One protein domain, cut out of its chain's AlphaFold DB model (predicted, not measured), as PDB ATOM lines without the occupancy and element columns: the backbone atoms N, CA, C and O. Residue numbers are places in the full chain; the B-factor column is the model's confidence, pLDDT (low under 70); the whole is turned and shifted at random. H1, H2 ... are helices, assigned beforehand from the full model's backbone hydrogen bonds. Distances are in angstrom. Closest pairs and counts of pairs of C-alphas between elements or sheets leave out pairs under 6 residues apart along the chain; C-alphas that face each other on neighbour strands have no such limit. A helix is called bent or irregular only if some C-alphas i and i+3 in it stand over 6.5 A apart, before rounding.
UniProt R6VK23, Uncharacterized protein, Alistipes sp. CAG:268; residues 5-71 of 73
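AT A GLANCE: This is residues 5 to 71 of the 73 residues of an uncharacterized protein of Alistipes sp. CAG:268 (UniProt R6VK23). A long helix, H1, stands in the middle of an elongated domain, with a nearly side-by-side pair of helices, H2 and H3, to one side of it and a fourth helix, H4, to the other. The contacts between the helices are few, and the long link from H3 to H4 runs past H1, while residues 66 to 71 stick out at the far end. The printed part has 67 residues with four named helices, in the order H1, H2, H3, H4, and no named strand; the class is all helix. It is only just compact, close to loose, with a radius of gyration of the C-alphas of 13.0 A, and it spans 38 by 23 by 18 A.

HOW THE PARTS SIT: H1, residues 5 to 17, is the longest helix. H3, residues 35 to 43, only just touches it, with 3 pairs of C-alphas within 8 A; H1 does so with residues 6 to 7 alone. The closest C-alphas, of Arg 7 and Ile 43, are 5.8 A apart, and the two lines are about perpendicular at 78 degrees. H2, residues 21 to 30, is close to H1 but not clearly touching, with the closest C-alphas, of Leu 10 and Ala 21, 6.6 A apart; their lines are about perpendicular at 84 degrees. H2 and H3 are close but not clearly touching, with the closest C-alphas, of Leu 25 and Trp 37, 7.6 A apart; they run opposite ways at a shallow tilt of 13 degrees. H4, residues 59 to 69, is close to H1 but not clearly touching, with the closest C-alphas, of Val 8 and Ile 61, 7.8 A apart. H1 and H4 run the same way at a steep tilt of 67 degrees, only just short of about perpendicular. H4 is apart from H2 and from H3. In H1, H3 and H4 every O i to N i+4 pair is within hydrogen-bond range; in H2 4 of 6 are.

IN THESE COORDINATES: H1 begins at C-alpha 5 at (192.354, 245.074, 203.440) and is 18.4 A long from first to last C-alpha. H2 is 15.8 A long and only just irregular, with C-alphas 27 and 30 6.9 A apart. H3 is 12.5 A long and begins at C-alpha 35 at (204.855, 253.022, 209.817). H4 is 15.2 A long and ends at C-alpha 69 at (181.987, 230.777, 213.172).

THE WHOLE: The C-alphas of Gly 30 and Gly 71, 38.9 A apart, are the two farthest apart. The printed part has no cut. The links from H1 to H2 and from H2 to H3 are tight; the link from H3 to H4, residues 44 to 58, is long. The mean pLDDT of the printed part is 81.0, with residues 29 to 34 and 44 to 48 under 70.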
ATOM      1  N   GLU A   5     191.939 246.187 202.562       75.38
ATOM      2  CA  GLU A   5     192.354 245.074 203.440       75.38
ATOM      3  C   GLU A   5     192.744 245.567 204.843       75.38
ATOM      4  O   GLU A   5     192.331 245.005 205.852       75.38
ATOM      5  N   GLY A   6     193.479 246.681 204.916       76.38
ATOM      6  CA  GLY A   6     193.841 247.293 206.194       76.38
ATOM      7  C   GLY A   6     192.648 247.909 206.933       76.38
ATOM      8  O   GLY A   6     192.670 247.983 208.158       76.38
ATOM      9  N   ARG A   7     191.600 248.330 206.208       78.38
ATOM     10  CA  ARG A   7     190.345 248.798 206.814       78.38
ATOM     11  C   ARG A   7     189.610 247.653 207.489       78.38
ATOM     12  O   ARG A   7     189.232 247.793 208.644       78.38
ATOM     13  N   VAL A   8     189.462 246.536 206.780       84.94
ATOM     14  CA  VAL A   8     188.814 245.331 207.308       84.94
ATOM     15  C   VAL A   8     189.551 244.838 208.550       84.94
ATOM     16  O   VAL A   8     188.915 244.616 209.570       84.94
ATOM     17  N   LEU A   9     190.886 244.768 208.519       84.38
ATOM     18  CA  LEU A   9     191.672 244.341 209.682       84.38
ATOM     19  C   LEU A   9     191.386 245.182 210.935       84.38
ATOM     20  O   LEU A   9     191.235 244.638 212.020       84.38
ATOM     21  N   LEU A  10     191.313 246.505 210.797       81.75
ATOM     22  CA  LEU A  10     191.081 247.381 211.945       81.75
ATOM     23  C   LEU A  10     189.627 247.368 212.419       81.75
ATOM     24  O   LEU A  10     189.400 247.500 213.612       81.75
ATOM     25  N   LYS A  11     188.669 247.138 211.518       86.69
ATOM     26  CA  LYS A  11     187.268 246.870 211.871       86.69
ATOM     27  C   LYS A  11     187.120 245.570 212.666       86.69
ATOM     28  O   LYS A  11     186.368 245.537 213.627       86.69
ATOM     29  N   LEU A  12     187.882 244.533 212.316       89.06
ATOM     30  CA  LEU A  12     187.931 243.289 213.090       89.06
ATOM     31  C   LEU A  12     188.559 243.502 214.472       89.06
ATOM     32  O   LEU A  12     188.039 242.997 215.455       89.06
ATOM     33  N   ILE A  13     189.648 244.270 214.567       86.00
ATOM     34  CA  ILE A  13     190.258 244.607 215.864       86.00
ATOM     35  C   ILE A  13     189.262 245.363 216.749       86.00
ATOM     36  O   ILE A  13     189.119 245.023 217.918       86.00
ATOM     37  N   ASP A  14     188.567 246.353 216.192       88.31
ATOM     38  CA  ASP A  14     187.542 247.121 216.902       88.31
ATOM     39  C   ASP A  14     186.396 246.217 217.393       88.31
ATOM     40  O   ASP A  14     186.061 246.246 218.570       88.31
ATOM     41  N   ARG A  15     185.893 245.307 216.544       90.12
ATOM     42  CA  ARG A  15     184.880 244.303 216.927       90.12
ATOM     43  C   ARG A  15     185.334 243.399 218.080       90.12
ATOM     44  O   ARG A  15     184.552 243.132 218.981       90.12
ATOM     45  N   GLU A  16     186.570 242.903 218.039       89.00
ATOM     46  CA  GLU A  16     187.074 241.930 219.024       89.00
ATOM     47  C   GLU A  16     187.535 242.568 220.340       89.00
ATOM     48  O   GLU A  16     187.591 241.899 221.371       89.00
ATOM     49  N   THR A  17     187.934 243.840 220.307       85.19
ATOM     50  CA  THR A  17     188.580 244.500 221.452       85.19
ATOM     51  C   THR A  17     187.806 245.696 221.991       85.19
ATOM     52  O   THR A  17     188.201 246.233 223.021       85.19
ATOM     53  N   GLU A  18     186.733 246.110 221.313       85.19
ATOM     54  CA  GLU A  18     185.967 247.336 221.585       85.19
ATOM     55  C   GLU A  18     186.831 248.614 221.569       85.19
ATOM     56  O   GLU A  18     186.447 249.644 222.121       85.19
ATOM     57  N   TYR A  19     188.017 248.556 220.948       84.19
ATOM     58  CA  TYR A  19     188.914 249.695 220.790       84.19
ATOM     59  C   TYR A  19     188.923 250.207 219.357       84.19
ATOM     60  O   TYR A  19     189.409 249.556 218.422       84.19
ATOM     61  N   THR A  20     188.560 251.477 219.221       85.12
ATOM     62  CA  THR A  20     188.640 252.181 217.949       85.12
ATOM     63  C   THR A  20     190.091 252.327 217.489       85.12
ATOM     64  O   THR A  20     191.040 252.403 218.278       85.12
ATOM     65  N   ALA A  21     190.291 252.509 216.180       78.44
ATOM     66  CA  ALA A  21     191.618 252.790 215.627       78.44
ATOM     67  C   ALA A  21     192.298 254.008 216.293       78.44
ATOM     68  O   ALA A  21     193.525 254.052 216.406       78.44
ATOM     69  N   TYR A  22     191.519 254.994 216.751       79.19
ATOM     70  CA  TYR A  22     192.019 256.139 217.515       79.19
ATOM     71  C   TYR A  22     192.590 255.752 218.888       79.19
ATOM     72  O   TYR A  22     193.628 256.289 219.288       79.19
ATOM     73  N   GLU A  23     191.936 254.850 219.614       81.75
ATOM     74  CA  GLU A  23     192.365 254.400 220.944       81.75
ATOM     75  C   GLU A  23     193.608 253.532 220.857       81.75
ATOM     76  O   GLU A  23     194.584 253.804 221.559       81.75
ATOM     77  N   VAL A  24     193.633 252.622 219.882       78.75
ATOM     78  CA  VAL A  24     194.829 251.861 219.521       78.75
ATOM     79  C   VAL A  24     195.986 252.838 219.259       78.75
ATOM     80  O   VAL A  24     197.012 252.814 219.937       78.75
ATOM     81  N   LEU A  25     195.817 253.817 218.367       76.88
ATOM     82  CA  LEU A  25     196.847 254.832 218.099       76.88
ATOM     83  C   LEU A  25     197.303 255.625 219.338       76.88
ATOM     84  O   LEU A  25     198.457 256.070 219.404       76.88
ATOM     85  N   ARG A  26     196.404 255.863 220.295       77.44
ATOM     86  CA  ARG A  26     196.698 256.587 221.536       77.44
ATOM     87  C   ARG A  26     197.564 255.754 222.480       77.44
ATOM     88  O   ARG A  26     198.456 256.329 223.104       77.44
ATOM     89  N   GLU A  27     197.339 254.448 222.548       75.94
ATOM     90  CA  GLU A  27     198.085 253.506 223.387       75.94
ATOM     91  C   GLU A  27     199.491 253.216 222.830       75.94
ATOM     92  O   GLU A  27     200.480 253.206 223.565       75.94
ATOM     93  N   PHE A  28     199.630 253.150 221.502       70.31
ATOM     94  CA  PHE A  28     200.912 252.916 220.820       70.31
ATOM     95  C   PHE A  28     201.922 254.086 220.888       70.31
ATOM     96  O   PHE A  28     203.049 253.970 220.386       70.31
ATOM     97  N   ARG A  29     201.588 255.209 221.547       62.66
ATOM     98  CA  ARG A  29     202.510 256.350 221.764       62.66
ATOM     99  C   ARG A  29     203.786 255.971 222.536       62.66
ATOM    100  O   ARG A  29     204.753 256.725 222.479       62.66
ATOM    101  N   GLY A  30     203.802 254.816 223.208       64.44
ATOM    102  CA  GLY A  30     204.932 254.293 223.984       64.44
ATOM    103  C   GLY A  30     206.083 253.664 223.187       64.44
ATOM    104  O   GLY A  30     207.121 253.395 223.785       64.44
ATOM    105  N   GLY A  31     205.960 253.469 221.866       65.06
ATOM    106  CA  GLY A  31     207.129 253.156 221.033       65.06
ATOM    107  C   GLY A  31     206.917 252.200 219.866       65.06
ATOM    108  O   GLY A  31     207.478 251.123 219.894       65.06
ATOM    109  N   PHE A  32     206.211 252.624 218.811       67.75
ATOM    110  CA  PHE A  32     206.364 252.139 217.421       67.75
ATOM    111  C   PHE A  32     205.739 253.173 216.458       67.75
ATOM    112  O   PHE A  32     204.567 253.070 216.103       67.75
ATOM    113  N   VAL A  33     206.456 254.236 216.064       66.31
ATOM    114  CA  VAL A  33     205.772 255.456 215.575       66.31
ATOM    115  C   VAL A  33     206.367 256.025 214.283       66.31
ATOM    116  O   VAL A  33     207.093 257.009 214.292       66.31
ATOM    117  N   ALA A  34     206.005 255.422 213.150       67.25
ATOM    118  CA  ALA A  34     205.926 256.106 211.849       67.25
ATOM    119  C   ALA A  34     205.137 255.248 210.851       67.25
ATOM    120  O   ALA A  34     204.164 255.710 210.260       67.25
ATOM    121  N   GLY A  35     205.506 253.968 210.730       75.50
ATOM    122  CA  GLY A  35     204.855 253.022 209.817       75.50
ATOM    123  C   GLY A  35     203.380 252.793 210.151       75.50
ATOM    124  O   GLY A  35     202.536 252.856 209.264       75.50
ATOM    125  N   PHE A  36     203.056 252.625 211.437       73.50
ATOM    126  CA  PHE A  36     201.676 252.443 211.891       73.50
ATOM    127  C   PHE A  36     200.804 253.676 211.604       73.50
ATOM    128  O   PHE A  36     199.766 253.561 210.957       73.50
ATOM    129  N   TRP A  37     201.276 254.880 211.957       74.50
ATOM    130  CA  TRP A  37     200.587 256.140 211.641       74.50
ATOM    131  C   TRP A  37     200.415 256.368 210.134       74.50
ATOM    132  O   TRP A  37     199.374 256.858 209.693       74.50
ATOM    133  N   GLN A  38     201.399 255.982 209.319       75.94
ATOM    134  CA  GLN A  38     201.304 256.065 207.861       75.94
ATOM    135  C   GLN A  38     200.285 255.065 207.285       75.94
ATOM    136  O   GLN A  38     199.573 255.383 206.335       75.94
ATOM    137  N   SER A  39     200.188 253.861 207.847       74.56
ATOM    138  CA  SER A  39     199.170 252.877 207.465       74.56
ATOM    139  C   SER A  39     197.770 253.347 207.852       74.56
ATOM    140  O   SER A  39     196.882 253.376 207.004       74.56
ATOM    141  N   VAL A  40     197.591 253.814 209.088       74.06
ATOM    142  CA  VAL A  40     196.293 254.271 209.600       74.06
ATOM    143  C   VAL A  40     195.811 255.534 208.871       74.06
ATOM    144  O   VAL A  40     194.681 255.567 208.388       74.06
ATOM    145  N   SER A  41     196.673 256.531 208.644       76.50
ATOM    146  CA  SER A  41     196.315 257.723 207.846       76.50
ATOM    147  C   SER A  41     195.888 257.401 206.407       76.50
ATOM    148  O   SER A  41     194.996 258.056 205.869       76.50
ATOM    149  N   ARG A  42     196.467 256.370 205.771       74.75
ATOM    150  CA  ARG A  42     196.058 255.930 204.423       74.75
ATOM    151  C   ARG A  42     194.712 255.206 204.395       74.75
ATOM    152  O   ARG A  42     194.111 255.155 203.321       74.75
ATOM    153  N   ILE A  43     194.295 254.606 205.509       71.81
ATOM    154  CA  ILE A  43     193.089 253.772 205.612       71.81
ATOM    155  C   ILE A  43     191.879 254.602 206.071       71.81
ATOM    156  O   ILE A  43     190.795 254.461 205.495       71.81
ATOM    157  N   PHE A  44     192.068 255.503 207.042       68.81
ATOM    158  CA  PHE A  44     191.001 256.214 207.767       68.81
ATOM    159  C   PHE A  44     190.854 257.682 207.372       68.81
ATOM    160  O   PHE A  44     190.488 258.496 208.210       68.81
ATOM    161  N   GLY A  45     191.136 258.037 206.116       66.81
ATOM    162  CA  GLY A  45     191.344 259.418 205.657       66.81
ATOM    163  C   GLY A  45     190.406 260.536 206.165       66.81
ATOM    164  O   GLY A  45     190.804 261.689 206.055       66.81
ATOM    165  N   GLN A  46     189.210 260.256 206.706       58.78
ATOM    166  CA  GLN A  46     188.286 261.263 207.255       58.78
ATOM    167  C   GLN A  46     187.781 260.999 208.697       58.78
ATOM    168  O   GLN A  46     187.427 261.969 209.362       58.78
ATOM    169  N   ASN A  47     187.753 259.764 209.235       67.06
ATOM    170  CA  ASN A  47     187.271 259.543 210.614       67.06
ATOM    171  C   ASN A  47     187.869 258.298 211.300       67.06
ATOM    172  O   ASN A  47     187.483 257.166 211.028       67.06
ATOM    173  N   LEU A  48     188.800 258.531 212.228       69.81
ATOM    174  CA  LEU A  48     189.460 257.504 213.051       69.81
ATOM    175  C   LEU A  48     188.607 256.997 214.221       69.81
ATOM    176  O   LEU A  48     189.012 256.057 214.896       69.81
ATOM    177  N   LYS A  49     187.474 257.652 214.483       72.88
ATOM    178  CA  LYS A  49     186.555 257.325 215.577       72.88
ATOM    179  C   LYS A  49     185.334 256.539 215.102       72.88
ATOM    180  O   LYS A  49     184.379 256.410 215.850       72.88
ATOM    181  N   SER A  50     185.310 256.121 213.836       80.69
ATOM    182  CA  SER A  50     184.234 255.261 213.353       80.69
ATOM    183  C   SER A  50     184.376 253.897 214.006       80.69
ATOM    184  O   SER A  50     185.401 253.246 213.810       80.69
ATOM    185  N   GLU A  51     183.334 253.493 214.715       82.50
ATOM    186  CA  GLU A  51     183.202 252.173 215.326       82.50
ATOM    187  C   GLU A  51     182.764 251.130 214.286       82.50
ATOM    188  O   GLU A  51     182.385 251.482 213.156       82.50
ATOM    189  N   TYR A  52     182.869 249.853 214.642       87.12
ATOM    190  CA  TYR A  52     182.318 248.721 213.905       87.12
ATOM    191  C   TYR A  52     180.783 248.765 213.899       87.12
ATOM    192  O   TYR A  52     180.155 248.801 214.955       87.12
ATOM    193  N   ASP A  53     180.175 248.739 212.712       89.00
ATOM    194  CA  ASP A  53     178.721 248.807 212.533       89.00
ATOM    195  C   ASP A  53     178.188 247.533 211.864       89.00
ATOM    196  O   ASP A  53     178.081 247.440 210.635       89.00
ATOM    197  N   ALA A  54     177.852 246.546 212.698       88.25
ATOM    198  CA  ALA A  54     177.365 245.233 212.274       88.25
ATOM    199  C   ALA A  54     176.046 245.287 211.476       88.25
ATOM    200  O   ALA A  54     175.797 244.421 210.639       88.25
ATOM    201  N   GLU A  55     175.205 246.298 211.706       90.38
ATOM    202  CA  GLU A  55     173.885 246.416 211.071       90.38
ATOM    203  C   GLU A  55     173.901 247.350 209.850       90.38
ATOM    204  O   GLU A  55     173.072 247.209 208.944       90.38
ATOM    205  N   GLY A  56     174.853 248.282 209.784       90.00
ATOM    206  CA  GLY A  56     175.013 249.225 208.683       90.00
ATOM    207  C   GLY A  56     176.211 248.917 207.791       90.00
ATOM    208  O   GLY A  56     176.165 248.000 206.962       90.00
ATOM    209  N   GLU A  57     177.255 249.745 207.872       85.81
ATOM    210  CA  GLU A  57     178.339 249.743 206.876       85.81
ATOM    211  C   GLU A  57     179.177 248.453 206.875       85.81
ATOM    212  O   GLU A  57     179.658 248.041 205.814       85.81
ATOM    213  N   ASP A  58     179.314 247.779 208.022       91.19
ATOM    214  CA  ASP A  58     180.153 246.586 208.183       91.19
ATOM    215  C   ASP A  58     179.352 245.269 208.141       91.19
ATOM    216  O   ASP A  58     179.924 244.187 208.290       91.19
ATOM    217  N   ARG A  59     178.051 245.314 207.817       93.25
ATOM    218  CA  ARG A  59     177.153 244.140 207.778       93.25
ATOM    219  C   ARG A  59     177.646 242.980 206.912       93.25
ATOM    220  O   ARG A  59     177.433 241.814 207.231       93.25
ATOM    221  N   MET A  60     178.309 243.274 205.792       91.88
ATOM    222  CA  MET A  60     178.895 242.220 204.949       91.88
ATOM    223  C   MET A  60     180.079 241.523 205.625       91.88
ATOM    224  O   MET A  60     180.273 240.330 205.413       91.88
ATOM    225  N   ILE A  61     180.860 242.253 206.424       91.44
ATOM    226  CA  ILE A  61     181.967 241.691 207.201       91.44
ATOM    227  C   ILE A  61     181.387 240.795 208.296       91.44
ATOM    228  O   ILE A  61     181.815 239.651 208.413       91.44
ATOM    229  N   GLU A  62     180.368 241.268 209.018       92.69
ATOM    230  CA  GLU A  62     179.705 240.491 210.075       92.69
ATOM    231  C   GLU A  62     179.129 239.181 209.528       92.69
ATOM    232  O   GLU A  62     179.356 238.107 210.079       92.69
ATOM    233  N   GLN A  63     178.466 239.233 208.370       93.12
ATOM    234  CA  GLN A  63     177.915 238.041 207.727       93.12
ATOM    235  C   GLN A  63     178.986 236.986 207.401       93.12
ATOM    236  O   GLN A  63     178.723 235.788 207.526       93.12
ATOM    237  N   ILE A  64     180.177 237.417 206.968       93.00
ATOM    238  CA  ILE A  64     181.304 236.516 206.683       93.00
ATOM    239  C   ILE A  64     181.815 235.880 207.978       93.00
ATOM    240  O   ILE A  64     182.064 234.675 207.995       93.00
ATOM    241  N   ILE A  65     181.938 236.664 209.051       91.62
ATOM    242  CA  ILE A  65     182.362 236.169 210.366       91.62
ATOM    243  C   ILE A  65     181.375 235.118 210.880       91.62
ATOM    244  O   ILE A  65     181.796 234.019 211.223       91.62
ATOM    245  N   ILE A  66     180.069 235.397 210.826       93.62
ATOM    246  CA  ILE A  66     179.020 234.458 211.253       93.62
ATOM    247  C   ILE A  66     179.112 233.131 210.488       93.62
ATOM    248  O   ILE A  66     178.988 232.060 211.080       93.62
ATOM    249  N   TYR A  67     179.332 233.169 209.170       93.69
ATOM    250  CA  TYR A  67     179.483 231.942 208.380       93.69
ATOM    251  C   TYR A  67     180.734 231.151 208.748       93.69
ATOM    252  O   TYR A  67     180.670 229.922 208.816       93.69
ATOM    253  N   TYR A  68     181.842 231.837 209.013       92.69
ATOM    254  CA  TYR A  68     183.067 231.202 209.481       92.69
ATOM    255  C   TYR A  68     182.885 230.567 210.871       92.69
ATOM    256  O   TYR A  68     183.208 229.398 211.063       92.69
ATOM    257  N   GLU A  69     182.284 231.285 211.823       88.81
ATOM    258  CA  GLU A  69     181.987 230.777 213.172       88.81
ATOM    259  C   GLU A  69     181.014 229.586 213.149       88.81
ATOM    260  O   GLU A  69     181.132 228.663 213.957       88.81
ATOM    261  N   ALA A  70     180.087 229.564 212.189       93.31
ATOM    262  CA  ALA A  70     179.168 228.451 211.960       93.31
ATOM    263  C   ALA A  70     179.802 227.251 211.223       93.31
ATOM    264  O   ALA A  70     179.125 226.238 211.027       93.31
ATOM    265  N   GLY A  71     181.067 227.341 210.793       92.25
ATOM    266  CA  GLY A  71     181.757 226.294 210.029       92.25
ATOM    267  C   GLY A  71     181.226 226.105 208.603       92.25
ATOM    268  O   GLY A  71     181.326 225.014 208.041       92.25
TER     269      GLY A  71